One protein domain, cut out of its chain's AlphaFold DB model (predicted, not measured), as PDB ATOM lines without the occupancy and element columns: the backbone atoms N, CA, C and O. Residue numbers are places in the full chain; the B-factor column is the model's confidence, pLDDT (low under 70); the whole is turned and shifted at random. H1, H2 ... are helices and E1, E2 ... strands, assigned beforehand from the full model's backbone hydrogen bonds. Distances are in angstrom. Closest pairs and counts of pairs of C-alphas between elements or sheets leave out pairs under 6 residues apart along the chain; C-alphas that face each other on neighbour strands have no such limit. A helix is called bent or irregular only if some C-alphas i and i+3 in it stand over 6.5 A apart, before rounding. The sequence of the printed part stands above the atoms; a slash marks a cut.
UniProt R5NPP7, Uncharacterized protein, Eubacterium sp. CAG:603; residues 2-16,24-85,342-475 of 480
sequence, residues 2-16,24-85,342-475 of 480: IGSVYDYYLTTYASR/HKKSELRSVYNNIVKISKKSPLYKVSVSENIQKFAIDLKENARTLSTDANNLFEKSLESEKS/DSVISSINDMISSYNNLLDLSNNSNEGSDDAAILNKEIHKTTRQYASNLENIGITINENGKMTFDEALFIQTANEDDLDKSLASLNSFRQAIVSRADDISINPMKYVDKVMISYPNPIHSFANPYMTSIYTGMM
ATOM      1  N   ILE A   2     -11.030 -29.673  -6.060       51.16
ATOM      2  CA  ILE A   2     -10.340 -28.849  -7.083       51.16
ATOM      3  C   ILE A   2      -8.815 -28.742  -6.862       51.16
ATOM      4  O   ILE A   2      -8.076 -28.719  -7.836       51.16
ATOM      5  N   GLY A   3      -8.338 -28.744  -5.608       58.22
ATOM      6  CA  GLY A   3      -6.903 -28.628  -5.288       58.22
ATOM      7  C   GLY A   3      -6.031 -29.774  -5.820       58.22
ATOM      8  O   GLY A   3      -5.094 -29.512  -6.555       58.22
ATOM      9  N   SER A   4      -6.377 -31.041  -5.547       66.12
ATOM     10  CA  SER A   4      -5.529 -32.189  -5.935       66.12
ATOM     11  C   SER A   4      -5.402 -32.381  -7.449       66.12
ATOM     12  O   SER A   4      -4.369 -32.815  -7.945       66.12
ATOM     13  N   VAL A   5      -6.452 -32.042  -8.193       66.31
ATOM     14  CA  VAL A   5      -6.483 -32.138  -9.657       66.31
ATOM     15  C   VAL A   5      -5.719 -30.985 -10.308       66.31
ATOM     16  O   VAL A   5      -5.023 -31.186 -11.300       66.31
ATOM     17  N   TYR A   6      -5.806 -29.789  -9.726       69.06
ATOM     18  CA  TYR A   6      -5.000 -28.647 -10.142       69.06
ATOM     19  C   TYR A   6      -3.505 -28.882  -9.872       69.06
ATOM     20  O   TYR A   6      -2.686 -28.642 -10.755       69.06
ATOM     21  N   ASP A   7      -3.161 -29.452  -8.715       74.19
ATOM     22  CA  ASP A   7      -1.786 -29.844  -8.384       74.19
ATOM     23  C   ASP A   7      -1.257 -30.914  -9.353       74.19
ATOM     24  O   ASP A   7      -0.119 -30.828  -9.812       74.19
ATOM     25  N   TYR A   8      -2.090 -31.893  -9.732       79.19
ATOM     26  CA  TYR A   8      -1.740 -32.880 -10.761       79.19
ATOM     27  C   TYR A   8      -1.440 -32.217 -12.113       79.19
ATOM     28  O   TYR A   8      -0.414 -32.511 -12.724       79.19
ATOM     29  N   TYR A   9      -2.286 -31.286 -12.565       76.00
ATOM     30  CA  TYR A   9      -2.033 -30.546 -13.802       76.00
ATOM     31  C   TYR A   9      -0.728 -29.746 -13.737       76.00
ATOM     32  O   TYR A   9       0.096 -29.839 -14.646       76.00
ATOM     33  N   LEU A  10      -0.506 -28.992 -12.655       78.19
ATOM     34  CA  LEU A  10       0.708 -28.193 -12.495       78.19
ATOM     35  C   LEU A  10       1.970 -29.060 -12.472       78.19
ATOM     36  O   LEU A  10       2.958 -28.733 -13.122       78.19
ATOM     37  N   THR A  11       1.936 -30.183 -11.760       79.19
ATOM     38  CA  THR A  11       3.089 -31.088 -11.662       79.19
ATOM     39  C   THR A  11       3.366 -31.856 -12.953       79.19
ATOM     40  O   THR A  11       4.525 -32.147 -13.233       79.19
ATOM     41  N   THR A  12       2.337 -32.161 -13.747       80.44
ATOM     42  CA  THR A  12       2.464 -33.028 -14.933       80.44
ATOM     43  C   THR A  12       2.642 -32.234 -16.229       80.44
ATOM     44  O   THR A  12       3.370 -32.661 -17.125       80.44
ATOM     45  N   TYR A  13       1.993 -31.071 -16.345       80.81
ATOM     46  CA  TYR A  13       1.853 -30.342 -17.609       80.81
ATOM     47  C   TYR A  13       2.351 -28.891 -17.571       80.81
ATOM     48  O   TYR A  13       2.687 -28.365 -18.630       80.81
ATOM     49  N   ALA A  14       2.466 -28.234 -16.408       69.88
ATOM     50  CA  ALA A  14       2.831 -26.806 -16.373       69.88
ATOM     51  C   ALA A  14       4.297 -26.502 -16.717       69.88
ATOM     52  O   ALA A  14       4.624 -25.353 -16.997       69.88
ATOM     53  N   SER A  15       5.184 -27.501 -16.739       70.75
ATOM     54  CA  SER A  15       6.563 -27.320 -17.211       70.75
ATOM     55  C   SER A  15       6.684 -27.270 -18.738       70.75
ATOM     56  O   SER A  15       7.787 -27.075 -19.250       70.75
ATOM     57  N   ARG A  16       5.592 -27.491 -19.484       70.06
ATOM     58  CA  ARG A  16       5.615 -27.455 -20.949       70.06
ATOM     59  C   ARG A  16       5.769 -26.007 -21.436       70.06
ATOM     60  O   ARG A  16       5.020 -25.140 -20.987       70.06
ATOM     61  N   HIS A  24      -4.062 -17.277 -28.819       68.12
ATOM     62  CA  HIS A  24      -5.372 -17.192 -29.471       68.12
ATOM     63  C   HIS A  24      -5.840 -15.755 -29.706       68.12
ATOM     64  O   HIS A  24      -5.724 -14.878 -28.845       68.12
ATOM     65  N   LYS A  25      -6.491 -15.519 -30.848       76.50
ATOM     66  CA  LYS A  25      -7.224 -14.270 -31.096       76.50
ATOM     67  C   LYS A  25      -8.492 -14.227 -30.241       76.50
ATOM     68  O   LYS A  25      -9.159 -15.234 -30.005       76.50
ATOM     69  N   LYS A  26      -8.932 -13.021 -29.861       77.62
ATOM     70  CA  LYS A  26     -10.191 -12.818 -29.106       77.62
ATOM     71  C   LYS A  26     -11.413 -13.444 -29.799       77.62
ATOM     72  O   LYS A  26     -12.340 -13.898 -29.131       77.62
ATOM     73  N   SER A  27     -11.428 -13.462 -31.132       76.00
ATOM     74  CA  SER A  27     -12.470 -14.111 -31.936       76.00
ATOM     75  C   SER A  27     -12.486 -15.631 -31.778       76.00
ATOM     76  O   SER A  27     -13.568 -16.211 -31.705       76.00
ATOM     77  N   GLU A  28     -11.319 -16.268 -31.682       74.25
ATOM     78  CA  GLU A  28     -11.172 -17.720 -31.510       74.25
ATOM     79  C   GLU A  28     -11.664 -18.140 -30.126       74.25
ATOM     80  O   GLU A  28     -12.538 -18.997 -30.023       74.25
ATOM     81  N   LEU A  29     -11.237 -17.435 -29.072       78.88
ATOM     82  CA  LEU A  29     -11.733 -17.666 -27.710       78.88
ATOM     83  C   LEU A  29     -13.257 -17.501 -27.617       78.88
ATOM     84  O   LEU A  29     -13.945 -18.285 -26.960       78.88
ATOM     85  N   ARG A  30     -13.818 -16.507 -28.320       79.31
ATOM     86  CA  ARG A  30     -15.273 -16.310 -28.396       79.31
ATOM     87  C   ARG A  30     -15.972 -17.462 -29.122       79.31
ATOM     88  O   ARG A  30     -17.074 -17.836 -28.725       79.31
ATOM     89  N   SER A  31     -15.351 -18.017 -30.161       78.88
ATOM     90  CA  SER A  31     -15.856 -19.196 -30.874       78.88
ATOM     91  C   SER A  31     -15.890 -20.423 -29.960       78.88
ATOM     92  O   SER A  31     -16.941 -21.048 -29.817       78.88
ATOM     93  N   VAL A  32     -14.790 -20.695 -29.248       77.00
ATOM     94  CA  VAL A  32     -14.694 -21.788 -28.267       77.00
ATOM     95  C   VAL A  32     -15.759 -21.634 -27.177       77.00
ATOM     96  O   VAL A  32     -16.513 -22.571 -26.915       77.00
ATOM     97  N   TYR A  33     -15.911 -20.434 -26.608       78.38
ATOM     98  CA  TYR A  33     -16.968 -20.140 -25.636       78.38
ATOM     99  C   TYR A  33     -18.368 -20.432 -26.196       78.38
ATOM    100  O   TYR A  33     -19.167 -21.122 -25.561       78.38
ATOM    101  N   ASN A  34     -18.675 -19.947 -27.402       80.38
ATOM    102  CA  ASN A  34     -19.973 -20.180 -28.037       80.38
ATOM    103  C   ASN A  34     -20.227 -21.672 -28.299       80.38
ATOM    104  O   ASN A  34     -21.359 -22.134 -28.128       80.38
ATOM    105  N   ASN A  35     -19.194 -22.431 -28.669       78.06
ATOM    106  CA  ASN A  35     -19.273 -23.881 -28.825       78.06
ATOM    107  C   ASN A  35     -19.578 -24.568 -27.493       78.06
ATOM    108  O   ASN A  35     -20.509 -25.370 -27.431       78.06
ATOM    109  N   ILE A  36     -18.896 -24.192 -26.411       73.19
ATOM    110  CA  ILE A  36     -19.162 -24.726 -25.070       73.19
ATOM    111  C   ILE A  36     -20.596 -24.413 -24.633       73.19
ATOM    112  O   ILE A  36     -21.298 -25.297 -24.144       73.19
ATOM    113  N   VAL A  37     -21.083 -23.189 -24.868       76.56
ATOM    114  CA  VAL A  37     -22.479 -22.813 -24.588       76.56
ATOM    115  C   VAL A  37     -23.452 -23.662 -25.409       76.56
ATOM    116  O   VAL A  37     -24.460 -24.129 -24.881       76.56
ATOM    117  N   LYS A  38     -23.167 -23.890 -26.695       76.50
ATOM    118  CA  LYS A  38     -24.001 -24.708 -27.587       76.50
ATOM    119  C   LYS A  38     -24.050 -26.171 -27.144       76.50
ATOM    120  O   LYS A  38     -25.136 -26.750 -27.137       76.50
ATOM    121  N   ILE A  39     -22.909 -26.743 -26.755       70.69
ATOM    122  CA  ILE A  39     -22.804 -28.104 -26.211       70.69
ATOM    123  C   ILE A  39     -23.582 -28.186 -24.898       70.69
ATOM    124  O   ILE A  39     -24.448 -29.046 -24.749       70.69
ATOM    125  N   SER A  40     -23.358 -27.239 -23.987       68.12
ATOM    126  CA  SER A  40     -24.012 -27.202 -22.676       68.12
ATOM    127  C   SER A  40     -25.536 -27.087 -22.794       68.12
ATOM    128  O   SER A  40     -26.256 -27.788 -22.096       68.12
ATOM    129  N   LYS A  41     -26.051 -26.274 -23.731       69.75
ATOM    130  CA  LYS A  41     -27.500 -26.125 -23.982       69.75
ATOM    131  C   LYS A  41     -28.181 -27.398 -24.483       69.75
ATOM    132  O   LYS A  41     -29.378 -27.559 -24.269       69.75
ATOM    133  N   LYS A  42     -27.455 -28.254 -25.206       66.81
ATOM    134  CA  LYS A  42     -27.978 -29.503 -25.781       66.81
ATOM    135  C   LYS A  42     -27.673 -30.731 -24.922       66.81
ATOM    136  O   LYS A  42     -28.128 -31.821 -25.255       66.81
ATOM    137  N   SER A  43     -26.886 -30.565 -23.862       61.62
ATOM    138  CA  SER A  43     -26.477 -31.663 -22.994       61.62
ATOM    139  C   SER A  43     -27.628 -32.044 -22.056       61.62
ATOM    140  O   SER A  43     -28.185 -31.154 -21.408       61.62
ATOM    141  N   PRO A  44     -28.003 -33.332 -21.955       63.41
ATOM    142  CA  PRO A  44     -28.908 -33.783 -20.907       63.41
ATOM    143  C   PRO A  44     -28.260 -33.593 -19.527       63.41
ATOM    144  O   PRO A  44     -27.053 -33.383 -19.402       63.41
ATOM    145  N   LEU A  45     -29.072 -33.637 -18.473       62.94
ATOM    146  CA  LEU A  45     -28.565 -33.558 -17.106       62.94
ATOM    147  C   LEU A  45     -27.809 -34.854 -16.778       62.94
ATOM    148  O   LEU A  45     -28.338 -35.957 -16.901       62.94
ATOM    149  N   TYR A  46     -26.555 -34.720 -16.362       64.75
ATOM    150  CA  TYR A  46     -25.713 -35.842 -15.956       64.75
ATOM    151  C   TYR A  46     -25.424 -35.748 -14.463       64.75
ATOM    152  O   TYR A  46     -25.157 -34.663 -13.944       64.75
ATOM    153  N   LYS A  47     -25.409 -36.891 -13.779       62.16
ATOM    154  CA  LYS A  47     -24.736 -37.017 -12.489       62.16
ATOM    155  C   LYS A  47     -23.370 -37.612 -12.754       62.16
ATOM    156  O   LYS A  47     -23.208 -38.822 -12.870       62.16
ATOM    157  N   VAL A  48     -22.389 -36.731 -12.860       59.75
ATOM    158  CA  VAL A  48     -20.993 -37.143 -12.925       59.75
ATOM    159  C   VAL A  48     -20.557 -37.439 -11.492       59.75
ATOM    160  O   VAL A  48     -20.491 -36.529 -10.665       59.75
ATOM    161  N   SER A  49     -20.295 -38.705 -11.160       60.84
ATOM    162  CA  SER A  49     -19.516 -39.024  -9.962       60.84
ATOM    163  C   SER A  49     -18.064 -38.709 -10.282       60.84
ATOM    164  O   SER A  49     -17.342 -39.543 -10.817       60.84
ATOM    165  N   VAL A  50     -17.668 -37.462 -10.040       64.56
ATOM    166  CA  VAL A  50     -16.354 -36.958 -10.430       64.56
ATOM    167  C   VAL A  50     -15.278 -37.550  -9.504       64.56
ATOM    168  O   VAL A  50     -14.881 -36.926  -8.520       64.56
ATOM    169  N   SER A  51     -14.837 -38.782  -9.772       72.50
ATOM    170  CA  SER A  51     -13.692 -39.378  -9.077       72.50
ATOM    171  C   SER A  51     -12.405 -38.641  -9.469       72.50
ATOM    172  O   SER A  51     -12.353 -37.940 -10.483       72.50
ATOM    173  N   GLU A  52     -11.358 -38.750  -8.651       72.94
ATOM    174  CA  GLU A  52     -10.064 -38.135  -8.970       72.94
ATOM    175  C   GLU A  52      -9.448 -38.750 -10.239       72.94
ATOM    176  O   GLU A  52      -8.897 -38.025 -11.064       72.94
ATOM    177  N   ASN A  53      -9.631 -40.057 -10.451       77.00
ATOM    178  CA  ASN A  53      -9.147 -40.770 -11.637       77.00
ATOM    179  C   ASN A  53      -9.827 -40.281 -12.922       77.00
ATOM    180  O   ASN A  53      -9.149 -40.041 -13.916       77.00
ATOM    181  N   ILE A  54     -11.146 -40.054 -12.890       77.44
ATOM    182  CA  ILE A  54     -11.899 -39.530 -14.042       77.44
ATOM    183  C   ILE A  54     -11.429 -38.115 -14.406       77.44
ATOM    184  O   ILE A  54     -11.332 -37.776 -15.584       77.44
ATOM    185  N   GLN A  55     -11.110 -37.285 -13.408       77.19
ATOM    186  CA  GLN A  55     -10.597 -35.930 -13.644       77.19
ATOM    187  C   GLN A  55      -9.196 -35.953 -14.246       77.19
ATOM    188  O   GLN A  55      -8.948 -35.220 -15.200       77.19
ATOM    189  N   LYS A  56      -8.306 -36.806 -13.723       79.94
ATOM    190  CA  LYS A  56      -6.958 -36.999 -14.273       79.94
ATOM    191  C   LYS A  56      -7.027 -37.481 -15.719       79.94
ATOM    192  O   LYS A  56      -6.466 -36.830 -16.586       79.94
ATOM    193  N   PHE A  57      -7.839 -38.500 -15.999       82.50
ATOM    194  CA  PHE A  57      -8.037 -38.997 -17.359       82.50
ATOM    195  C   PHE A  57      -8.587 -37.927 -18.316       82.50
ATOM    196  O   PHE A  57      -8.094 -37.790 -19.430       82.50
ATOM    197  N   ALA A  58      -9.576 -37.129 -17.895       80.81
ATOM    198  CA  ALA A  58     -10.105 -36.041 -18.721       80.81
ATOM    199  C   ALA A  58      -9.049 -34.965 -19.032       80.81
ATOM    200  O   ALA A  58      -9.046 -34.408 -20.132       80.81
ATOM    201  N   ILE A  59      -8.159 -34.676 -18.075       82.62
ATOM    202  CA  ILE A  59      -7.023 -33.766 -18.267       82.62
ATOM    203  C   ILE A  59      -6.013 -34.379 -19.232       82.62
ATOM    204  O   ILE A  59      -5.657 -33.726 -20.209       82.62
ATOM    205  N   ASP A  60      -5.607 -35.627 -19.008       86.44
ATOM    206  CA  ASP A  60      -4.638 -36.318 -19.857       86.44
ATOM    207  C   ASP A  60      -5.148 -36.385 -21.303       86.44
ATOM    208  O   ASP A  60      -4.415 -36.080 -22.245       86.44
ATOM    209  N   LEU A  61      -6.433 -36.702 -21.484       88.12
ATOM    210  CA  LEU A  61      -7.086 -36.738 -22.786       88.12
ATOM    211  C   LEU A  61      -7.075 -35.367 -23.470       88.12
ATOM    212  O   LEU A  61      -6.754 -35.267 -24.654       88.12
ATOM    213  N   LYS A  62      -7.403 -34.305 -22.726       87.00
ATOM    214  CA  LYS A  62      -7.374 -32.934 -23.239       87.00
ATOM    215  C   LYS A  62      -5.964 -32.545 -23.675       87.00
ATOM    216  O   LYS A  62      -5.790 -32.061 -24.788       87.00
ATOM    217  N   GLU A  63      -4.964 -32.752 -22.826       87.31
ATOM    218  CA  GLU A  63      -3.594 -32.315 -23.099       87.31
ATOM    219  C   GLU A  63      -2.947 -33.111 -24.236       87.31
ATOM    220  O   GLU A  63      -2.278 -32.522 -25.078       87.31
ATOM    221  N   ASN A  64      -3.212 -34.415 -24.349       90.31
ATOM    222  CA  ASN A  64      -2.727 -35.206 -25.486       90.31
ATOM    223  C   ASN A  64      -3.433 -34.838 -26.793       90.31
ATOM    224  O   ASN A  64      -2.794 -34.793 -27.841       90.31
ATOM    225  N   ALA A  65      -4.727 -34.505 -26.743       90.38
ATOM    226  CA  ALA A  65      -5.424 -33.974 -27.908       90.38
ATOM    227  C   ALA A  65      -4.847 -32.614 -28.338       90.38
ATOM    228  O   ALA A  65      -4.649 -32.376 -29.526       90.38
ATOM    229  N   ARG A  66      -4.489 -31.735 -27.394       87.62
ATOM    230  CA  ARG A  66      -3.800 -30.474 -27.717       87.62
ATOM    231  C   ARG A  66      -2.437 -30.712 -28.348       87.62
ATOM    232  O   ARG A  66      -2.157 -30.104 -29.372       87.62
ATOM    233  N   THR A  67      -1.629 -31.608 -27.782       89.81
ATOM    234  CA  THR A  67      -0.324 -31.973 -28.350       89.81
ATOM    235  C   THR A  67      -0.477 -32.487 -29.783       89.81
ATOM    236  O   THR A  67       0.178 -31.966 -30.677       89.81
ATOM    237  N   LEU A  68      -1.425 -33.396 -30.038       92.19
ATOM    238  CA  LEU A  68      -1.714 -33.872 -31.393       92.19
ATOM    239  C   LEU A  68      -2.132 -32.741 -32.345       92.19
ATOM    240  O   LEU A  68      -1.663 -32.699 -33.478       92.19
ATOM    241  N   SER A  69      -3.000 -31.826 -31.904       90.38
ATOM    242  CA  SER A  69      -3.412 -30.670 -32.714       90.38
ATOM    243  C   SER A  69      -2.213 -29.773 -33.046       90.38
ATOM    244  O   SER A  69      -2.043 -29.359 -34.194       90.38
ATOM    245  N   THR A  70      -1.334 -29.517 -32.076       88.62
ATOM    246  CA  THR A  70      -0.110 -28.730 -32.271       88.62
ATOM    247  C   THR A  70       0.859 -29.407 -33.240       88.62
ATOM    248  O   THR A  70       1.251 -28.776 -34.219       88.62
ATOM    249  N   ASP A  71       1.196 -30.680 -33.036       89.75
ATOM    250  CA  ASP A  71       2.153 -31.401 -33.885       89.75
ATOM    251  C   ASP A  71       1.627 -31.566 -35.314       89.75
ATOM    252  O   ASP A  71       2.350 -31.339 -36.284       89.75
ATOM    253  N   ALA A  72       0.329 -31.850 -35.466       89.00
ATOM    254  CA  ALA A  72      -0.316 -31.903 -36.773       89.00
ATOM    255  C   ALA A  72      -0.293 -30.538 -37.481       89.00
ATOM    256  O   ALA A  72      -0.056 -30.474 -38.687       89.00
ATOM    257  N   ASN A  73      -0.508 -29.429 -36.767       85.94
ATOM    258  CA  ASN A  73      -0.406 -28.091 -37.356       85.94
ATOM    259  C   ASN A  73       1.042 -27.721 -37.723       85.94
ATOM    260  O   ASN A  73       1.255 -27.090 -38.761       85.94
ATOM    261  N   ASN A  74       2.024 -28.176 -36.941       82.19
ATOM    262  CA  ASN A  74       3.451 -27.958 -37.192       82.19
ATOM    263  C   ASN A  74       3.985 -28.720 -38.413       82.19
ATOM    264  O   ASN A  74       4.986 -28.285 -38.983       82.19
ATOM    265  N   LEU A  75       3.297 -29.786 -38.848       77.69
ATOM    266  CA  LEU A  75       3.666 -30.634 -39.989       77.69
ATOM    267  C   LEU A  75       3.995 -29.856 -41.272       77.69
ATOM    268  O   LEU A  75       4.833 -30.308 -42.044       77.69
ATOM    269  N   PHE A  76       3.394 -28.672 -41.458       66.62
ATOM    270  CA  PHE A  76       3.677 -27.800 -42.603       66.62
ATOM    271  C   PHE A  76       4.143 -26.377 -42.253       66.62
ATOM    272  O   PHE A  76       4.504 -25.613 -43.140       66.62
ATOM    273  N   GLU A  77       4.162 -25.971 -40.977       63.38
ATOM    274  CA  GLU A  77       4.796 -24.686 -40.622       63.38
ATOM    275  C   GLU A  77       6.323 -24.793 -40.688       63.38
ATOM    276  O   GLU A  77       6.974 -23.858 -41.144       63.38
ATOM    277  N   LYS A  78       6.890 -25.948 -40.308       51.91
ATOM    278  CA  LYS A  78       8.303 -26.249 -40.574       51.91
ATOM    279  C   LYS A  78       8.559 -26.496 -42.065       51.91
ATOM    280  O   LYS A  78       9.652 -26.180 -42.529       51.91
ATOM    281  N   SER A  79       7.570 -27.006 -42.815       49.47
ATOM    282  CA  SER A  79       7.690 -27.206 -44.267       49.47
ATOM    283  C   SER A  79       7.697 -25.891 -45.033       49.47
ATOM    284  O   SER A  79       8.550 -25.737 -45.867       49.47
ATOM    285  N   LEU A  80       6.882 -24.880 -44.733       45.97
ATOM    286  CA  LEU A  80       6.894 -23.617 -45.502       45.97
ATOM    287  C   LEU A  80       8.232 -22.843 -45.447       45.97
ATOM    288  O   LEU A  80       8.535 -22.067 -46.356       45.97
ATOM    289  N   GLU A  81       9.043 -23.060 -44.406       45.97
ATOM    290  CA  GLU A  81      10.430 -22.569 -44.311       45.97
ATOM    291  C   GLU A  81      11.435 -23.513 -45.019       45.97
ATOM    292  O   GLU A  81      12.433 -23.040 -45.558       45.97
ATOM    293  N   SER A  82      11.157 -24.826 -45.073       43.72
ATOM    294  CA  SER A  82      12.002 -25.869 -45.702       43.72
ATOM    295  C   SER A  82      11.574 -26.311 -47.114       43.72
ATOM    296  O   SER A  82      12.335 -26.957 -47.820       43.72
ATOM    297  N   GLU A  83      10.435 -25.844 -47.624       43.88
ATOM    298  CA  GLU A  83       9.914 -26.006 -48.995       43.88
ATOM    299  C   GLU A  83      10.808 -25.266 -50.009       43.88
ATOM    300  O   GLU A  83      10.564 -25.273 -51.212       43.88
ATOM    301  N   LYS A  84      11.866 -24.608 -49.518       50.25
ATOM    302  CA  LYS A  84      12.949 -24.009 -50.298       50.25
ATOM    303  C   LYS A  84      14.341 -24.486 -49.886       50.25
ATOM    304  O   LYS A  84      15.307 -24.067 -50.523       50.25
ATOM    305  N   SER A  85      14.483 -25.288 -48.828       61.56
ATOM    306  CA  SER A  85      15.792 -25.820 -48.457       61.56
ATOM    307  C   SER A  85      16.075 -27.023 -49.334       61.56
ATOM    308  O   SER A  85      15.408 -28.049 -49.244       61.56
ATOM    309  N   ASP A 342      14.012 -33.814 -44.421       81.00
ATOM    310  CA  ASP A 342      14.294 -34.263 -43.046       81.00
ATOM    311  C   ASP A 342      13.367 -33.577 -42.025       81.00
ATOM    312  O   ASP A 342      12.819 -34.212 -41.119       81.00
ATOM    313  N   SER A 343      13.114 -32.279 -42.217       79.12
ATOM    314  CA  SER A 343      12.189 -31.508 -41.377       79.12
ATOM    315  C   SER A 343      10.740 -31.985 -41.517       79.12
ATOM    316  O   SER A 343       9.994 -32.019 -40.530       79.12
ATOM    317  N   VAL A 344      10.338 -32.382 -42.729       82.50
ATOM    318  CA  VAL A 344       9.001 -32.924 -43.013       82.50
ATOM    319  C   VAL A 344       8.851 -34.301 -42.369       82.50
ATOM    320  O   VAL A 344       7.882 -34.532 -41.648       82.50
ATOM    321  N   ILE A 345       9.845 -35.176 -42.541       86.88
ATOM    322  CA  ILE A 345       9.916 -36.517 -41.944       86.88
ATOM    323  C   ILE A 345       9.818 -36.439 -40.419       86.88
ATOM    324  O   ILE A 345       8.963 -37.096 -39.820       86.88
ATOM    325  N   SER A 346      10.621 -35.578 -39.783       86.75
ATOM    326  CA  SER A 346      10.560 -35.362 -38.333       86.75
ATOM    327  C   SER A 346       9.163 -34.929 -37.890       86.75
ATOM    328  O   SER A 346       8.649 -35.439 -36.898       86.75
ATOM    329  N   SER A 347       8.525 -34.022 -38.631       87.62
ATOM    330  CA  SER A 347       7.210 -33.501 -38.250       87.62
ATOM    331  C   SER A 347       6.082 -34.525 -38.459       87.62
ATOM    332  O   SER A 347       5.130 -34.564 -37.676       87.62
ATOM    333  N   ILE A 348       6.189 -35.392 -39.474       90.75
ATOM    334  CA  ILE A 348       5.295 -36.546 -39.660       90.75
ATOM    335  C   ILE A 348       5.429 -37.513 -38.475       90.75
ATOM    336  O   ILE A 348       4.414 -37.928 -37.908       90.75
ATOM    337  N   ASN A 349       6.660 -37.831 -38.066       93.06
ATOM    338  CA  ASN A 349       6.937 -38.706 -36.926       93.06
ATOM    339  C   ASN A 349       6.394 -38.144 -35.603       93.06
ATOM    340  O   ASN A 349       5.784 -38.891 -34.831       93.06
ATOM    341  N   ASP A 350       6.551 -36.839 -35.362       91.62
ATOM    342  CA  ASP A 350       5.997 -36.158 -34.185       91.62
ATOM    343  C   ASP A 350       4.464 -36.295 -34.149       91.62
ATOM    344  O   ASP A 350       3.887 -36.755 -33.159       91.62
ATOM    345  N   MET A 351       3.794 -36.006 -35.272       92.75
ATOM    346  CA  MET A 351       2.339 -36.147 -35.391       92.75
ATOM    347  C   MET A 351       1.877 -37.594 -35.152       92.75
ATOM    348  O   MET A 351       0.918 -37.822 -34.407       92.75
ATOM    349  N   ILE A 352       2.532 -38.579 -35.775       94.06
ATOM    350  CA  ILE A 352       2.196 -40.005 -35.629       94.06
ATOM    351  C   ILE A 352       2.390 -40.468 -34.184       94.06
ATOM    352  O   ILE A 352       1.546 -41.191 -33.646       94.06
ATOM    353  N   SER A 353       3.463 -40.023 -33.534       94.75
ATOM    354  CA  SER A 353       3.744 -40.331 -32.131       94.75
ATOM    355  C   SER A 353       2.652 -39.780 -31.219       94.75
ATOM    356  O   SER A 353       2.094 -40.518 -30.407       94.75
ATOM    357  N   SER A 354       2.263 -38.519 -31.403       93.00
ATOM    358  CA  SER A 354       1.181 -37.891 -30.639       93.00
ATOM    359  C   SER A 354      -0.186 -38.534 -30.895       93.00
ATOM    360  O   SER A 354      -0.975 -38.702 -29.962       93.00
ATOM    361  N   TYR A 355      -0.450 -38.987 -32.123       93.19
ATOM    362  CA  TYR A 355      -1.649 -39.763 -32.446       93.19
ATOM    363  C   TYR A 355      -1.658 -41.111 -31.714       93.19
ATOM    364  O   TYR A 355      -2.650 -41.467 -31.074       93.19
ATOM    365  N   ASN A 356      -0.547 -41.851 -31.776       93.31
ATOM    366  CA  ASN A 356      -0.420 -43.153 -31.131       93.31
ATOM    367  C   ASN A 356      -0.523 -43.033 -29.602       93.31
ATOM    368  O   ASN A 356      -1.188 -43.860 -28.983       93.31
ATOM    369  N   ASN A 357       0.038 -41.977 -29.007       92.00
ATOM    370  CA  ASN A 357      -0.093 -41.680 -27.579       92.00
ATOM    371  C   ASN A 357      -1.552 -41.416 -27.177       92.00
ATOM    372  O   ASN A 357      -2.034 -41.961 -26.183       92.00
ATOM    373  N   LEU A 358      -2.289 -40.626 -27.968       89.50
ATOM    374  CA  LEU A 358      -3.715 -40.376 -27.738       89.50
ATOM    375  C   LEU A 358      -4.542 -41.668 -27.832       89.50
ATOM    376  O   LEU A 358      -5.448 -41.896 -27.025       89.50
ATOM    377  N   LEU A 359      -4.217 -42.532 -28.795       88.88
ATOM    378  CA  LEU A 359      -4.856 -43.834 -28.958       88.88
ATOM    379  C   LEU A 359      -4.529 -44.784 -27.793       88.88
ATOM    380  O   LEU A 359      -5.409 -45.491 -27.304       88.88
ATOM    381  N   ASP A 360      -3.289 -44.779 -27.307       87.81
ATOM    382  CA  ASP A 360      -2.872 -45.585 -26.157       87.81
ATOM    383  C   ASP A 360      -3.560 -45.141 -24.866       87.81
ATOM    384  O   ASP A 360      -3.986 -45.986 -24.080       87.81
ATOM    385  N   LEU A 361      -3.755 -43.836 -24.659       84.94
ATOM    386  CA  LEU A 361      -4.551 -43.326 -23.537       84.94
ATOM    387  C   LEU A 361      -5.995 -43.812 -23.595       84.94
ATOM    388  O   LEU A 361      -6.548 -44.234 -22.582       84.94
ATOM    389  N   SER A 362      -6.582 -43.799 -24.788       79.81
ATOM    390  CA  SER A 362      -7.923 -44.327 -25.013       79.81
ATOM    391  C   SER A 362      -8.004 -45.826 -24.680       79.81
ATOM    392  O   SER A 362      -8.920 -46.252 -23.979       79.81
ATOM    393  N   ASN A 363      -7.009 -46.624 -25.083       77.25
ATOM    394  CA  ASN A 363      -6.958 -48.069 -24.818       77.25
ATOM    395  C   ASN A 363      -6.639 -48.443 -23.361       77.25
ATOM    396  O   ASN A 363      -7.112 -49.471 -22.881       77.25
ATOM    397  N   ASN A 364      -5.856 -47.630 -22.648       72.06
ATOM    398  CA  ASN A 364      -5.432 -47.898 -21.268       72.06
ATOM    399  C   ASN A 364      -6.454 -47.467 -20.205       72.06
ATOM    400  O   ASN A 364      -6.185 -47.589 -19.006       72.06
ATOM    401  N   SER A 365      -7.630 -46.994 -20.617       63.34
ATOM    402  CA  SER A 365      -8.760 -46.698 -19.734       63.34
ATOM    403  C   SER A 365      -9.383 -47.995 -19.172       63.34
ATOM    404  O   SER A 365     -10.498 -48.393 -19.491       63.34
ATOM    405  N   ASN A 366      -8.635 -48.691 -18.310       49.31
ATOM    406  CA  ASN A 366      -9.031 -49.919 -17.610       49.31
ATOM    407  C   ASN A 366     -10.081 -49.673 -16.502       49.31
ATOM    408  O   ASN A 366      -9.939 -50.147 -15.379       49.31
ATOM    409  N   GLU A 367     -11.165 -48.968 -16.820       50.97
ATOM    410  CA  GLU A 367     -12.389 -48.934 -16.015       50.97
ATOM    411  C   GLU A 367     -13.610 -49.036 -16.940       50.97
ATOM    412  O   GLU A 367     -14.339 -48.071 -17.102       50.97
ATOM    413  N   GLY A 368     -13.798 -50.196 -17.587       48.84
ATOM    414  CA  GLY A 368     -15.102 -50.769 -17.988       48.84
ATOM    415  C   GLY A 368     -16.160 -49.880 -18.668       48.84
ATOM    416  O   GLY A 368     -17.331 -50.251 -18.659       48.84
ATOM    417  N   SER A 369     -15.787 -48.732 -19.222       56.94
ATOM    418  CA  SER A 369     -16.710 -47.694 -19.662       56.94
ATOM    419  C   SER A 369     -16.916 -47.764 -21.169       56.94
ATOM    420  O   SER A 369     -15.977 -47.597 -21.951       56.94
ATOM    421  N   ASP A 370     -18.171 -47.954 -21.583       62.12
ATOM    422  CA  ASP A 370     -18.598 -47.892 -22.985       62.12
ATOM    423  C   ASP A 370     -18.206 -46.555 -23.662       62.12
ATOM    424  O   ASP A 370     -18.057 -46.500 -24.884       62.12
ATOM    425  N   ASP A 371     -17.982 -45.487 -22.885       67.31
ATOM    426  CA  ASP A 371     -17.673 -44.143 -23.386       67.31
ATOM    427  C   ASP A 371     -16.216 -43.985 -23.871       67.31
ATOM    428  O   ASP A 371     -15.964 -43.207 -24.798       67.31
ATOM    429  N   ALA A 372     -15.258 -44.762 -23.354       65.75
ATOM    430  CA  ALA A 372     -13.888 -44.784 -23.886       65.75
ATOM    431  C   ALA A 372     -13.809 -45.518 -25.239       65.75
ATOM    432  O   ALA A 372     -13.075 -45.121 -26.148       65.75
ATOM    433  N   ALA A 373     -14.661 -46.527 -25.445       73.50
ATOM    434  CA  ALA A 373     -14.800 -47.187 -26.741       73.50
ATOM    435  C   ALA A 373     -15.330 -46.230 -27.830       73.50
ATOM    436  O   ALA A 373     -15.027 -46.412 -29.015       73.50
ATOM    437  N   ILE A 374     -16.077 -45.181 -27.450       80.56
ATOM    438  CA  ILE A 374     -16.518 -44.123 -28.373       80.56
ATOM    439  C   ILE A 374     -15.315 -43.349 -28.913       80.56
ATOM    440  O   ILE A 374     -15.273 -43.096 -30.118       80.56
ATOM    441  N   LEU A 375     -14.338 -43.010 -28.063       82.38
ATOM    442  CA  LEU A 375     -13.127 -42.289 -28.470       82.38
ATOM    443  C   LEU A 375     -12.340 -43.087 -29.512       82.38
ATOM    444  O   LEU A 375     -12.107 -42.593 -30.615       82.38
ATOM    445  N   ASN A 376     -12.034 -44.351 -29.207       82.88
ATOM    446  CA  ASN A 376     -11.367 -45.264 -30.139       82.88
ATOM    447  C   ASN A 376     -12.113 -45.372 -31.470       82.88
ATOM    448  O   ASN A 376     -11.531 -45.209 -32.542       82.88
ATOM    449  N   LYS A 377     -13.428 -45.604 -31.420       84.56
ATOM    450  CA  LYS A 377     -14.257 -45.726 -32.622       84.56
ATOM    451  C   LYS A 377     -14.235 -44.454 -33.465       84.56
ATOM    452  O   LYS A 377     -14.225 -44.533 -34.694       84.56
ATOM    453  N   GLU A 378     -14.268 -43.293 -32.827       86.50
ATOM    454  CA  GLU A 378     -14.266 -41.999 -33.497       86.50
ATOM    455  C   GLU A 378     -12.919 -41.662 -34.133       86.50
ATOM    456  O   GLU A 378     -12.903 -41.247 -35.295       86.50
ATOM    457  N   ILE A 379     -11.818 -41.905 -33.416       85.06
ATOM    458  CA  ILE A 379     -10.455 -41.751 -33.932       85.06
ATOM    459  C   ILE A 379     -10.259 -42.698 -35.120       85.06
ATOM    460  O   ILE A 379     -10.024 -42.231 -36.232       85.06
ATOM    461  N   HIS A 380     -10.503 -44.002 -34.951       85.06
ATOM    462  CA  HIS A 380     -10.365 -44.982 -36.034       85.06
ATOM    463  C   HIS A 380     -11.228 -44.664 -37.253       85.06
ATOM    464  O   HIS A 380     -10.789 -44.850 -38.387       85.06
ATOM    465  N   LYS A 381     -12.467 -44.195 -37.049       87.38
ATOM    466  CA  LYS A 381     -13.353 -43.829 -38.159       87.38
ATOM    467  C   LYS A 381     -12.804 -42.643 -38.946       87.38
ATOM    468  O   LYS A 381     -12.930 -42.652 -40.167       87.38
ATOM    469  N   THR A 382     -12.246 -41.640 -38.266       86.31
ATOM    470  CA  THR A 382     -11.584 -40.515 -38.934       86.31
ATOM    471  C   THR A 382     -10.378 -41.015 -39.720       86.31
ATOM    472  O   THR A 382     -10.281 -40.729 -40.906       86.31
ATOM    473  N   THR A 383      -9.521 -41.836 -39.114       86.44
ATOM    474  CA  THR A 383      -8.278 -42.275 -39.749       86.44
ATOM    475  C   THR A 383      -8.491 -43.190 -40.956       86.44
ATOM    476  O   THR A 383      -7.866 -43.005 -41.997       86.44
ATOM    477  N   ARG A 384      -9.419 -44.154 -40.867       86.38
ATOM    478  CA  ARG A 384      -9.669 -45.130 -41.946       86.38
ATOM    479  C   ARG A 384     -10.081 -44.497 -43.273       86.38
ATOM    480  O   ARG A 384      -9.847 -45.098 -44.311       86.38
ATOM    481  N   GLN A 385     -10.687 -43.309 -43.250       89.88
ATOM    482  CA  GLN A 385     -11.081 -42.600 -44.475       89.88
ATOM    483  C   GLN A 385      -9.880 -42.144 -45.308       89.88
ATOM    484  O   GLN A 385     -10.024 -41.949 -46.509       89.88
ATOM    485  N   TYR A 386      -8.714 -42.000 -44.676       90.44
ATOM    486  CA  TYR A 386      -7.487 -41.535 -45.312       90.44
ATOM    487  C   TYR A 386      -6.466 -42.657 -45.518       90.44
ATOM    488  O   TYR A 386      -5.454 -42.416 -46.160       90.44
ATOM    489  N   ALA A 387      -6.735 -43.875 -45.030       89.50
ATOM    490  CA  ALA A 387      -5.780 -44.986 -45.032       89.50
ATOM    491  C   ALA A 387      -5.161 -45.244 -46.412       89.50
ATOM    492  O   ALA A 387      -3.946 -45.215 -46.541       89.50
ATOM    493  N   SER A 388      -5.981 -45.373 -47.458       89.25
ATOM    494  CA  SER A 388      -5.485 -45.630 -48.816       89.25
ATOM    495  C   SER A 388      -4.603 -44.508 -49.372       89.25
ATOM    496  O   SER A 388      -3.668 -44.776 -50.115       89.25
ATOM    497  N   ASN A 389      -4.875 -43.248 -49.016       87.50
ATOM    498  CA  ASN A 389      -4.065 -42.117 -49.477       87.50
ATOM    499  C   ASN A 389      -2.753 -42.008 -48.690       87.50
ATOM    500  O   ASN A 389      -1.754 -41.541 -49.225       87.50
ATOM    501  N   LEU A 390      -2.778 -42.416 -47.423       89.75
ATOM    502  CA  LEU A 390      -1.627 -42.429 -46.528       89.75
ATOM    503  C   LEU A 390      -0.670 -43.587 -46.848       89.75
ATOM    504  O   LEU A 390       0.541 -43.405 -46.787       89.75
ATOM    505  N   GLU A 391      -1.191 -44.740 -47.271       90.81
ATOM    506  CA  GLU A 391      -0.370 -45.893 -47.666       90.81
ATOM    507  C   GLU A 391       0.564 -45.558 -48.836       90.81
ATOM    508  O   GLU A 391       1.729 -45.949 -48.820       90.81
ATOM    509  N   ASN A 392       0.093 -44.762 -49.804       86.19
ATOM    510  CA  ASN A 392       0.889 -44.345 -50.965       86.19
ATOM    511  C   ASN A 392       2.112 -43.491 -50.604       86.19
ATOM    512  O   ASN A 392       3.045 -43.418 -51.389       86.19
ATOM    513  N   ILE A 393       2.098 -42.838 -49.442       87.50
ATOM    514  CA  ILE A 393       3.180 -41.972 -48.956       87.50
ATOM    515  C   ILE A 393       3.930 -42.610 -47.776       87.50
ATOM    516  O   ILE A 393       4.576 -41.914 -46.999       87.50
ATOM    517  N   GLY A 394       3.791 -43.926 -47.591       90.31
ATOM    518  CA  GLY A 394       4.499 -44.680 -46.558       90.31
ATOM    519  C   GLY A 394       3.887 -44.631 -45.159       90.31
ATOM    520  O   GLY A 394       4.516 -45.095 -44.215       90.31
ATOM    521  N   ILE A 395       2.668 -44.117 -44.977       93.44
ATOM    522  CA  ILE A 395       1.976 -44.151 -43.680       93.44
ATOM    523  C   ILE A 395       0.953 -45.285 -43.671       93.44
ATOM    524  O   ILE A 395      -0.074 -45.229 -44.346       93.44
ATOM    525  N   THR A 396       1.184 -46.294 -42.837       94.19
ATOM    526  CA  THR A 396       0.293 -47.454 -42.715       94.19
ATOM    527  C   THR A 396      -0.449 -47.440 -41.387       94.19
ATOM    528  O   THR A 396       0.104 -47.081 -40.346       94.19
ATOM    529  N   ILE A 397      -1.716 -47.858 -41.408       91.50
ATOM    530  CA  ILE A 397      -2.560 -47.956 -40.213       91.50
ATOM    531  C   ILE A 397      -2.825 -49.431 -39.927       91.50
ATOM    532  O   ILE A 397      -3.474 -50.122 -40.708       91.50
ATOM    533  N   ASN A 398      -2.351 -49.902 -38.777       88.81
ATOM    534  CA  ASN A 398      -2.469 -51.300 -38.374       88.81
ATOM    535  C   ASN A 398      -3.906 -51.659 -37.954       88.81
ATOM    536  O   ASN A 398      -4.762 -50.794 -37.765       88.81
ATOM    537  N   GLU A 399      -4.186 -52.947 -37.732       82.31
ATOM    538  CA  GLU A 399      -5.520 -53.420 -37.316       82.31
ATOM    539  C   GLU A 399      -5.989 -52.824 -35.978       82.31
ATOM    540  O   GLU A 399      -7.176 -52.546 -35.797       82.31
ATOM    541  N   ASN A 400      -5.047 -52.563 -35.064       80.81
ATOM    542  CA  ASN A 400      -5.280 -51.856 -33.798       80.81
ATOM    543  C   ASN A 400      -5.395 -50.327 -33.967       80.81
ATOM    544  O   ASN A 400      -5.530 -49.602 -32.988       80.81
ATOM    545  N   GLY A 401      -5.290 -49.848 -35.208       85.44
ATOM    546  CA  GLY A 401      -5.358 -48.468 -35.659       85.44
ATOM    547  C   GLY A 401      -4.229 -47.547 -35.221       85.44
ATOM    548  O   GLY A 401      -4.396 -46.333 -35.361       85.44
ATOM    549  N   LYS A 402      -3.105 -48.094 -34.742       90.81
ATOM    550  CA  LYS A 402      -1.836 -47.360 -34.645       90.81
ATOM    551  C   LYS A 402      -1.277 -47.069 -36.033       90.81
ATOM    552  O   LYS A 402      -1.471 -47.862 -36.952       90.81
ATOM    553  N   MET A 403      -0.565 -45.955 -36.153       92.88
ATOM    554  CA  MET A 403       0.154 -45.571 -37.366       92.88
ATOM    555  C   MET A 403       1.629 -45.925 -37.276       92.88
ATOM    556  O   MET A 403       2.234 -45.814 -36.208       92.88
ATOM    557  N   THR A 404       2.200 -46.275 -38.420       94.81
ATOM    558  CA  THR A 404       3.641 -46.394 -38.643       94.81
ATOM    559  C   THR A 404       4.022 -45.636 -39.907       94.81
ATOM    560  O   THR A 404       3.179 -45.448 -40.785       94.81
ATOM    561  N   PHE A 405       5.276 -45.198 -39.983       94.56
ATOM    562  CA  PHE A 405       5.808 -44.427 -41.098       94.56
ATOM    563  C   PHE A 405       7.034 -45.119 -41.685       94.56
ATOM    564  O   PHE A 405       7.964 -45.456 -40.955       94.56
ATOM    565  N   ASP A 406       7.003 -45.353 -42.991       94.38
ATOM    566  CA  ASP A 406       8.126 -45.818 -43.791       94.38
ATOM    567  C   ASP A 406       8.776 -44.608 -44.471       94.38
ATOM    568  O   ASP A 406       8.324 -44.123 -45.511       94.38
ATOM    569  N   GLU A 407       9.833 -44.098 -43.839       90.88
ATOM    570  CA  GLU A 407      10.580 -42.927 -44.309       90.88
ATOM    571  C   GLU A 407      11.206 -43.163 -45.688       90.88
ATOM    572  O   GLU A 407      11.229 -42.257 -46.519       90.88
ATOM    573  N   ALA A 408      11.679 -44.385 -45.958       87.50
ATOM    574  CA  ALA A 408      12.320 -44.716 -47.226       87.50
ATOM    575  C   ALA A 408      11.311 -44.673 -48.377       87.50
ATOM    576  O   ALA A 408      11.599 -44.095 -49.427       87.50
ATOM    577  N   LEU A 409      10.112 -45.226 -48.160       89.00
ATOM    578  CA  LEU A 409       9.028 -45.151 -49.134       89.00
ATOM    579  C   LEU A 409       8.572 -43.701 -49.354       89.00
ATOM    580  O   LEU A 409       8.396 -43.295 -50.497       89.00
ATOM    581  N   PHE A 410       8.455 -42.892 -48.296       87.75
ATOM    582  CA  PHE A 410       8.109 -41.472 -48.433       87.75
ATOM    583  C   PHE A 410       9.129 -40.696 -49.272       87.75
ATOM    584  O   PHE A 410       8.736 -39.973 -50.185       87.75
ATOM    585  N   ILE A 411      10.429 -40.868 -48.999       82.44
ATOM    586  CA  ILE A 411      11.507 -40.229 -49.768       82.44
ATOM    587  C   ILE A 411      11.440 -40.664 -51.235       82.44
ATOM    588  O   ILE A 411      11.563 -39.831 -52.132       82.44
ATOM    589  N   GLN A 412      11.215 -41.954 -51.495       82.44
ATOM    590  CA  GLN A 412      11.076 -42.462 -52.855       82.44
ATOM    591  C   GLN A 412       9.885 -41.816 -53.577       82.44
ATOM    592  O   GLN A 412      10.057 -41.248 -54.654       82.44
ATOM    593  N   THR A 413       8.693 -41.849 -52.981       82.19
ATOM    594  CA  THR A 413       7.472 -41.300 -53.586       82.19
ATOM    595  C   THR A 413       7.545 -39.785 -53.769       82.19
ATOM    596  O   THR A 413       7.099 -39.277 -54.795       82.19
ATOM    597  N   ALA A 414       8.131 -39.056 -52.817       76.94
ATOM    598  CA  ALA A 414       8.328 -37.611 -52.919       76.94
ATOM    599  C   ALA A 414       9.242 -37.231 -54.097       76.94
ATOM    600  O   ALA A 414       8.966 -36.253 -54.788       76.94
ATOM    601  N   ASN A 415      10.284 -38.027 -54.354       73.94
ATOM    602  CA  ASN A 415      11.192 -37.818 -55.481       73.94
ATOM    603  C   ASN A 415      10.585 -38.250 -56.832       73.94
ATOM    604  O   ASN A 415      10.894 -37.647 -57.857       73.94
ATOM    605  N   GLU A 416       9.750 -39.297 -56.861       71.75
ATOM    606  CA  GLU A 416       9.181 -39.857 -58.100       71.75
ATOM    607  C   GLU A 416       7.880 -39.171 -58.562       71.75
ATOM    608  O   GLU A 416       7.707 -38.942 -59.760       71.75
ATOM    609  N   ASP A 417       6.951 -38.861 -57.649       61.28
ATOM    610  CA  ASP A 417       5.542 -38.573 -57.979       61.28
ATOM    611  C   ASP A 417       5.100 -37.118 -57.711       61.28
ATOM    612  O   ASP A 417       3.899 -36.811 -57.718       61.28
ATOM    613  N   ASP A 418       6.083 -36.219 -57.578       67.56
ATOM    614  CA  ASP A 418       5.959 -34.805 -57.197       67.56
ATOM    615  C   ASP A 418       5.558 -34.621 -55.719       67.56
ATOM    616  O   ASP A 418       4.476 -35.030 -55.274       67.56
ATOM    617  N   LEU A 419       6.449 -33.988 -54.945       74.94
ATOM    618  CA  LEU A 419       6.298 -33.715 -53.514       74.94
ATOM    619  C   LEU A 419       4.951 -33.042 -53.204       74.94
ATOM    620  O   LEU A 419       4.282 -33.419 -52.238       74.94
ATOM    621  N   ASP A 420       4.491 -32.135 -54.066       76.94
ATOM    622  CA  ASP A 420       3.238 -31.397 -53.892       76.94
ATOM    623  C   ASP A 420       2.016 -32.317 -53.749       76.94
ATOM    624  O   ASP A 420       1.125 -32.077 -52.924       76.94
ATOM    625  N   LYS A 421       1.962 -33.415 -54.515       78.38
ATOM    626  CA  LYS A 421       0.846 -34.373 -54.435       78.38
ATOM    627  C   LYS A 421       0.880 -35.176 -53.137       78.38
ATOM    628  O   LYS A 421      -0.171 -35.420 -52.530       78.38
ATOM    629  N   SER A 422       2.077 -35.562 -52.703       79.00
ATOM    630  CA  SER A 422       2.292 -36.276 -51.441       79.00
ATOM    631  C   SER A 422       1.883 -35.403 -50.249       79.00
ATOM    632  O   SER A 422       1.107 -35.834 -49.387       79.00
ATOM    633  N   LEU A 423       2.285 -34.128 -50.255       80.25
ATOM    634  CA  LEU A 423       1.919 -33.148 -49.228       80.25
ATOM    635  C   LEU A 423       0.417 -32.819 -49.236       80.25
ATOM    636  O   LEU A 423      -0.194 -32.679 -48.173       80.25
ATOM    637  N   ALA A 424      -0.229 -32.762 -50.405       83.44
ATOM    638  CA  ALA A 424      -1.674 -32.536 -50.498       83.44
ATOM    639  C   ALA A 424      -2.495 -33.646 -49.811       83.44
ATOM    640  O   ALA A 424      -3.493 -33.368 -49.126       83.44
ATOM    641  N   SER A 425      -2.057 -34.902 -49.949       82.44
ATOM    642  CA  SER A 425      -2.685 -36.057 -49.295       82.44
ATOM    643  C   SER A 425      -2.551 -35.981 -47.770       82.44
ATOM    644  O   SER A 425      -3.549 -36.130 -47.054       82.44
ATOM    645  N   LEU A 426      -1.357 -35.635 -47.274       86.50
ATOM    646  CA  LEU A 426      -1.100 -35.385 -45.850       86.50
ATOM    647  C   LEU A 426      -1.940 -34.235 -45.294       86.50
ATOM    648  O   LEU A 426      -2.491 -34.338 -44.200       86.50
ATOM    649  N   ASN A 427      -2.089 -33.145 -46.046       87.25
ATOM    650  CA  ASN A 427      -2.813 -31.964 -45.587       87.25
ATOM    651  C   ASN A 427      -4.302 -32.252 -45.331       87.25
ATOM    652  O   ASN A 427      -4.878 -31.784 -44.345       87.25
ATOM    653  N   SER A 428      -4.924 -33.065 -46.186       86.94
ATOM    654  CA  SER A 428      -6.323 -33.472 -46.005       86.94
ATOM    655  C   SER A 428      -6.512 -34.300 -44.732       86.94
ATOM    656  O   SER A 428      -7.463 -34.083 -43.979       86.94
ATOM    657  N   PHE A 429      -5.575 -35.210 -44.466       90.44
ATOM    658  CA  PHE A 429      -5.562 -36.013 -43.249       90.44
ATOM    659  C   PHE A 429      -5.304 -35.161 -41.997       90.44
ATOM    660  O   PHE A 429      -6.055 -35.253 -41.022       90.44
ATOM    661  N   ARG A 430      -4.315 -34.259 -42.054       90.44
ATOM    662  CA  ARG A 430      -4.004 -33.289 -40.996       90.44
ATOM    663  C   ARG A 430      -5.251 -32.538 -40.547       90.44
ATOM    664  O   ARG A 430      -5.545 -32.510 -39.359       90.44
ATOM    665  N   GLN A 431      -6.003 -31.951 -41.480       89.62
ATOM    666  CA  GLN A 431      -7.204 -31.173 -41.147       89.62
ATOM    667  C   GLN A 431      -8.243 -32.011 -40.389       89.62
ATOM    668  O   GLN A 431      -8.855 -31.530 -39.433       89.62
ATOM    669  N   ALA A 432      -8.421 -33.274 -40.781       91.00
ATOM    670  CA  ALA A 432      -9.353 -34.181 -40.123       91.00
ATOM    671  C   ALA A 432      -8.906 -34.557 -38.703       91.00
ATOM    672  O   ALA A 432      -9.742 -34.626 -37.796       91.00
ATOM    673  N   ILE A 433      -7.604 -34.773 -38.494       91.31
ATOM    674  CA  ILE A 433      -7.039 -35.064 -37.173       91.31
ATOM    675  C   ILE A 433      -7.049 -33.839 -36.267       91.31
ATOM    676  O   ILE A 433      -7.493 -33.965 -35.132       91.31
ATOM    677  N   VAL A 434      -6.658 -32.663 -36.761       90.75
ATOM    678  CA  VAL A 434      -6.722 -31.398 -36.010       90.75
ATOM    679  C   VAL A 434      -8.153 -31.131 -35.555       90.75
ATOM    680  O   VAL A 434      -8.398 -30.961 -34.367       90.75
ATOM    681  N   SER A 435      -9.131 -31.221 -36.464       89.56
ATOM    682  CA  SER A 435     -10.541 -31.047 -36.100       89.56
ATOM    683  C   SER A 435     -10.997 -32.055 -35.041       89.56
ATOM    684  O   SER A 435     -11.751 -31.696 -34.138       89.56
ATOM    685  N   ARG A 436     -10.561 -33.317 -35.137       90.88
ATOM    686  CA  ARG A 436     -10.902 -34.353 -34.153       90.88
ATOM    687  C   ARG A 436     -10.260 -34.077 -32.796       90.88
ATOM    688  O   ARG A 436     -10.913 -34.244 -31.769       90.88
ATOM    689  N   ALA A 437      -8.992 -33.692 -32.796       90.62
ATOM    690  CA  ALA A 437      -8.223 -33.361 -31.611       90.62
ATOM    691  C   ALA A 437      -8.827 -32.146 -30.889       90.62
ATOM    692  O   ALA A 437      -9.040 -32.183 -29.678       90.62
ATOM    693  N   ASP A 438      -9.227 -31.120 -31.639       87.56
ATOM    694  CA  ASP A 438      -9.911 -29.947 -31.100       87.56
ATOM    695  C   ASP A 438     -11.269 -30.316 -30.483       87.56
ATOM    696  O   ASP A 438     -11.577 -29.889 -29.369       87.56
ATOM    697  N   ASP A 439     -12.063 -31.171 -31.139       86.44
ATOM    698  CA  ASP A 439     -13.334 -31.666 -30.590       86.44
ATOM    699  C   ASP A 439     -13.139 -32.420 -29.261       86.44
ATOM    700  O   ASP A 439     -13.934 -32.264 -28.325       86.44
ATOM    701  N   ILE A 440     -12.079 -33.232 -29.165       88.00
ATOM    702  CA  ILE A 440     -11.710 -33.953 -27.941       88.00
ATOM    703  C   ILE A 440     -11.268 -32.975 -26.848       88.00
ATOM    704  O   ILE A 440     -11.731 -33.079 -25.715       88.00
ATOM    705  N   SER A 441     -10.435 -31.995 -27.192       86.00
ATOM    706  CA  SER A 441      -9.931 -30.972 -26.271       86.00
ATOM    707  C   SER A 441     -11.044 -30.064 -25.726       86.00
ATOM    708  O   SER A 441     -11.051 -29.711 -24.543       86.00
ATOM    709  N   ILE A 442     -12.035 -29.717 -26.557       83.69
ATOM    710  CA  ILE A 442     -13.191 -28.897 -26.162       83.69
ATOM    711  C   ILE A 442     -14.126 -29.666 -25.219       83.69
ATOM    712  O   ILE A 442     -14.715 -29.074 -24.308       83.69
ATOM    713  N   ASN A 443     -14.303 -30.971 -25.440       80.62
ATOM    714  CA  ASN A 443     -15.226 -31.797 -24.669       80.62
ATOM    715  C   ASN A 443     -14.628 -33.172 -24.309       80.62
ATOM    716  O   ASN A 443     -15.131 -34.201 -24.774       80.62
ATOM    717  N   PRO A 444     -13.620 -33.223 -23.420       82.94
ATOM    718  CA  PRO A 444     -13.033 -34.494 -22.990       82.94
ATOM    719  C   PRO A 444     -14.028 -35.304 -22.143       82.94
ATOM    720  O   PRO A 444     -14.039 -36.529 -22.187       82.94
ATOM    721  N   MET A 445     -14.968 -34.627 -21.467       77.75
ATOM    722  CA  MET A 445     -16.051 -35.244 -20.683       77.75
ATOM    723  C   MET A 445     -17.047 -36.049 -21.529       77.75
ATOM    724  O   MET A 445     -17.901 -36.764 -20.994       77.75
ATOM    725  N   LYS A 446     -16.983 -35.947 -22.860       79.75
ATOM    726  CA  LYS A 446     -17.730 -36.829 -23.754       79.75
ATOM    727  C   LYS A 446     -17.306 -38.290 -23.582       79.75
ATOM    728  O   LYS A 446     -18.187 -39.135 -23.668       79.75
ATOM    729  N   TYR A 447     -16.025 -38.527 -23.306       80.75
ATOM    730  CA  TYR A 447     -15.367 -39.835 -23.339       80.75
ATOM    731  C   TYR A 447     -15.060 -40.397 -21.946       80.75
ATOM    732  O   TYR A 447     -14.273 -41.330 -21.817       80.75
ATOM    733  N   VAL A 448     -15.645 -39.808 -20.901       78.00
ATOM    734  CA  VAL A 448     -15.518 -40.296 -19.527       78.00
ATOM    735  C   VAL A 448     -16.833 -40.889 -19.057       78.00
ATOM    736  O   VAL A 448     -17.896 -40.369 -19.410       78.00
ATOM    737  N   ASP A 449     -16.742 -41.914 -18.212       73.19
ATOM    738  CA  ASP A 449     -17.912 -42.570 -17.636       73.19
ATOM    739  C   ASP A 449     -18.780 -41.583 -16.842       73.19
ATOM    740  O   ASP A 449     -18.311 -40.863 -15.949       73.19
ATOM    741  N   LYS A 450     -20.068 -41.522 -17.189       71.94
ATOM    742  CA  LYS A 450     -21.045 -40.621 -16.569       71.94
ATOM    743  C   LYS A 450     -22.428 -41.253 -16.518       71.94
ATOM    744  O   LYS A 450     -22.939 -41.797 -17.491       71.94
ATOM    745  N   VAL A 451     -23.117 -41.045 -15.399       67.62
ATOM    746  CA  VAL A 451     -24.504 -41.490 -15.246       67.62
ATOM    747  C   VAL A 451     -25.445 -40.426 -15.811       67.62
ATOM    748  O   VAL A 451     -25.505 -39.293 -15.319       67.62
ATOM    749  N   MET A 452     -26.210 -40.777 -16.845       63.22
ATOM    750  CA  MET A 452     -27.266 -39.915 -17.383       63.22
ATOM    751  C   MET A 452     -28.474 -39.913 -16.438       63.22
ATOM    752  O   MET A 452     -29.025 -40.968 -16.132       63.22
ATOM    753  N   ILE A 453     -28.913 -38.730 -15.995       62.81
ATOM    754  CA  ILE A 453     -30.181 -38.573 -15.278       62.81
ATOM    755  C   ILE A 453     -31.181 -37.933 -16.233       62.81
ATOM    756  O   ILE A 453     -31.127 -36.734 -16.509       62.81
ATOM    757  N   SER A 454     -32.142 -38.714 -16.714       56.41
ATOM    758  CA  SER A 454     -33.308 -38.150 -17.383       56.41
ATOM    759  C   SER A 454     -34.307 -37.658 -16.334       56.41
ATOM    760  O   SER A 454     -34.891 -38.432 -15.578       56.41
ATOM    761  N   TYR A 455     -34.520 -36.344 -16.278       54.91
ATOM    762  CA  TYR A 455     -35.733 -35.805 -15.666       54.91
ATOM    763  C   TYR A 455     -36.889 -35.914 -16.673       54.91
ATOM    764  O   TYR A 455     -36.651 -35.770 -17.878       54.91
ATOM    765  N   PRO A 456     -38.141 -36.131 -16.224       54.47
ATOM    766  CA  PRO A 456     -39.313 -35.960 -17.074       54.47
ATOM    767  C   PRO A 456     -39.261 -34.574 -17.721       54.47
ATOM    768  O   PRO A 456     -39.089 -33.584 -17.014       54.47
ATOM    769  N   ASN A 457     -39.349 -34.534 -19.052       50.84
ATOM    770  CA  ASN A 457     -39.123 -33.354 -19.888       50.84
ATOM    771  C   ASN A 457     -39.838 -32.106 -19.324       50.84
ATOM    772  O   ASN A 457     -41.067 -32.021 -19.432       50.84
ATOM    773  N   PRO A 458     -39.126 -31.148 -18.699       55.12
ATOM    774  CA  PRO A 458     -39.773 -29.951 -18.198       55.12
ATOM    775  C   PRO A 458     -40.198 -29.110 -19.405       55.12
ATOM    776  O   PRO A 458     -39.390 -28.789 -20.272       55.12
ATOM    777  N   ILE A 459     -41.479 -28.737 -19.455       57.81
ATOM    778  CA  ILE A 459     -42.092 -27.943 -20.542       57.81
ATOM    779  C   ILE A 459     -41.333 -26.614 -20.766       57.81
ATOM    780  O   ILE A 459     -41.359 -26.048 -21.859       57.81
ATOM    781  N   HIS A 460     -40.588 -26.153 -19.753       57.88
ATOM    782  CA  HIS A 460     -39.697 -25.001 -19.815       57.88
ATOM    783  C   HIS A 460     -38.311 -25.331 -19.245       57.88
ATOM    784  O   HIS A 460     -38.181 -25.841 -18.133       57.88
ATOM    785  N   SER A 461     -37.267 -25.001 -20.007       54.34
ATOM    786  CA  SER A 461     -35.880 -25.052 -19.540       54.34
ATOM    787  C   SER A 461     -35.601 -23.828 -18.668       54.34
ATOM    788  O   SER A 461     -35.606 -22.697 -19.159       54.34
ATOM    789  N   PHE A 462     -35.380 -24.041 -17.373       56.75
ATOM    790  CA  PHE A 462     -34.919 -22.995 -16.466       56.75
ATOM    791  C   PHE A 462     -33.393 -23.032 -16.415       56.75
ATOM    792  O   PHE A 462     -32.801 -24.045 -16.040       56.75
ATOM    793  N   ALA A 463     -32.742 -21.928 -16.787       53.41
ATOM    794  CA  ALA A 463     -31.314 -21.775 -16.545       53.41
ATOM    795  C   ALA A 463     -31.091 -21.780 -15.026       53.41
ATOM    796  O   ALA A 463     -31.622 -20.915 -14.337       53.41
ATOM    797  N   ASN A 464     -30.347 -22.755 -14.499       56.75
ATOM    798  CA  ASN A 464     -29.954 -22.761 -13.094       56.75
ATOM    799  C   ASN A 464     -28.725 -21.845 -12.929       56.75
ATOM    800  O   ASN A 464     -27.634 -22.250 -13.332       56.75
ATOM    801  N   PRO A 465     -28.866 -20.629 -12.362       51.75
ATOM    802  CA  PRO A 465     -27.767 -19.665 -12.289       51.75
ATOM    803  C   PRO A 465     -26.658 -20.090 -11.316       51.75
ATOM    804  O   PRO A 465     -25.568 -19.528 -11.363       51.75
ATOM    805  N   TYR A 466     -26.914 -21.081 -10.456       50.31
ATOM    806  CA  TYR A 466     -25.973 -21.554  -9.440       50.31
ATOM    807  C   TYR A 466     -25.288 -22.873  -9.808       50.31
ATOM    808  O   TYR A 466     -24.461 -23.366  -9.045       50.31
ATOM    809  N   MET A 467     -25.614 -23.461 -10.963       55.94
ATOM    810  CA  MET A 467     -24.955 -24.680 -11.417       55.94
ATOM    811  C   MET A 467     -23.737 -24.313 -12.261       55.94
ATOM    812  O   MET A 467     -23.858 -23.896 -13.413       55.94
ATOM    813  N   THR A 468     -22.547 -24.460 -11.679       56.50
ATOM    814  CA  THR A 468     -21.284 -24.320 -12.409       56.50
ATOM    815  C   THR A 468     -21.214 -25.373 -13.510       56.50
ATOM    816  O   THR A 468     -21.469 -26.552 -13.256       56.50
ATOM    817  N   SER A 469     -20.869 -24.963 -14.731       60.06
ATOM    818  CA  SER A 469     -20.696 -25.910 -15.830       60.06
ATOM    819  C   SER A 469     -19.539 -26.858 -15.517       60.06
ATOM    820  O   SER A 469     -18.477 -26.421 -15.074       60.06
ATOM    821  N   ILE A 470     -19.719 -28.148 -15.812       63.12
ATOM    822  CA  ILE A 470     -18.640 -29.148 -15.735       63.12
ATOM    823  C   ILE A 470     -17.447 -28.768 -16.630       63.12
ATOM    824  O   ILE A 470     -16.325 -29.194 -16.386       63.12
ATOM    825  N   TYR A 471     -17.683 -27.913 -17.630       61.56
ATOM    826  CA  TYR A 471     -16.674 -27.393 -18.546       61.56
ATOM    827  C   TYR A 471     -15.932 -26.160 -18.011       61.56
ATOM    828  O   TYR A 471     -14.877 -25.820 -18.536       61.56
ATOM    829  N   THR A 472     -16.435 -25.491 -16.964       57.88
ATOM    830  CA  THR A 472     -15.829 -24.254 -16.435       57.88
ATOM    831  C   THR A 472     -14.433 -24.499 -15.856       57.88
ATOM    832  O   THR A 472     -13.539 -23.697 -16.094       57.88
ATOM    833  N   GLY A 473     -14.208 -25.623 -15.163       56.59
ATOM    834  CA  GLY A 473     -12.879 -25.993 -14.650       56.59
ATOM    835  C   GLY A 473     -11.891 -26.425 -15.740       56.59
ATOM    836  O   GLY A 473     -10.685 -26.329 -15.556       56.59
ATOM    837  N   MET A 474     -12.399 -26.832 -16.906       62.25
ATOM    838  CA  MET A 474     -11.585 -27.246 -18.052       62.25
ATOM    839  C   MET A 474     -11.193 -26.074 -18.958       62.25
ATOM    840  O   MET A 474     -10.474 -26.279 -19.930       62.25
ATOM    841  N   MET A 475     -11.618 -24.842 -18.648       57.25
ATOM    842  CA  MET A 475     -11.164 -23.630 -19.344       57.25
ATOM    843  C   MET A 475      -9.770 -23.157 -18.920       57.25
ATOM    844  O   MET A 475      -9.260 -22.210 -19.514       57.25
TER     845      MET A 475
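AT A GLANCE: This is residues 2 to 16, 24 to 85 and 342 to 475 of the 480 residues of an uncharacterized protein of Eubacterium sp. CAG:603 (UniProt R5NPP7). Four helices, H3, H4, H5 and H8, run side by side in an up-and-down bundle, each against the one before it in the chain, with the small strand hairpin E1 E2 packed on H4. H1 packs on H3, residues 24 to 31 stick out with part of H2, and residues 448 to 475, with no named element, make a long loop beyond one end. The printed part has 211 residues with nine named helices and two named strands, in the order H1 H2 H3 H4 H5 H6 E1 E2 H7 H8 H9; the class is mostly helix. It is only just compact, close to loose, with a radius of gyration of the C-alphas of 19.8 A, and spans 63 by 39 by 39 A.

HOW THE PARTS SIT: E1, residues 395 to 397, and E2, residues 403 to 405, are antiparallel neighbours in a hairpin; N 396 and O 404 are within hydrogen-bond range at 3.0 A. H4, residues 342 to 363, comes closest to E2 at the C-alphas of Ile 352 and Met 403, 6.2 A. H3, residues 52 to 82, touches H4, opposite ways at a shallow tilt of 16 degrees, closest at C-alphas 75 and 347, 4.9 A. H8, residues 419 to 442, touches residues 61 to 73 of H3, opposite ways at 25 degrees, closest at C-alphas 62 and 441, 4.4 A. H5, residues 370 to 384, forms a helical hairpin with H4, closest at C-alphas 362 and 372, 6.1 A. H9, residues 444 to 447, touches H5, closest at C-alphas 371 and 447, 4.9 A. H6, residues 387 to 391, only just touches H8, with 3 pairs of C-alphas within 8 A, closest 389 and 425, 6.2 A. H7, residues 407 to 416, only just touches H8, only at the corner, closest at C-alphas 414 and 422, 6.4 A. H1, residues 2 to 13, touches H3, closest at C-alphas 5 and 56, 6.7 A. H2, residues 26 to 42, is close to but not clearly touching H8, 7.4 A between C-alphas 36 and 442. Every O i to N i+4 pair is within hydrogen-bond range in H1, H2, H4, H6, H7 and H8; H3 has 23 of 27, H5 10 of 11, and H9 is too short for one.

IN THESE COORDINATES: H1 begins at C-alpha 2, (-10.340, -28.849, -7.083). H3 is 44.6 A long, H8 33.9 A and H4 31.2 A. H3 is only just irregular: C-alphas 73 and 76 are 6.7 A apart. H9 ends at C-alpha 447, (-15.367, -39.835, -23.339).

THE WHOLE: The C-alphas farthest apart, of Glu 416 and Ile 459, are 64.7 A apart. Residues 17 to 23 and 86 to 341 are not printed, with gaps of 17.3 A and 10.1 A between C-alphas. Of the links printed whole, none is long. Mean pLDDT of the printed part is 76.6; residues 451 to 475 are among those under 70.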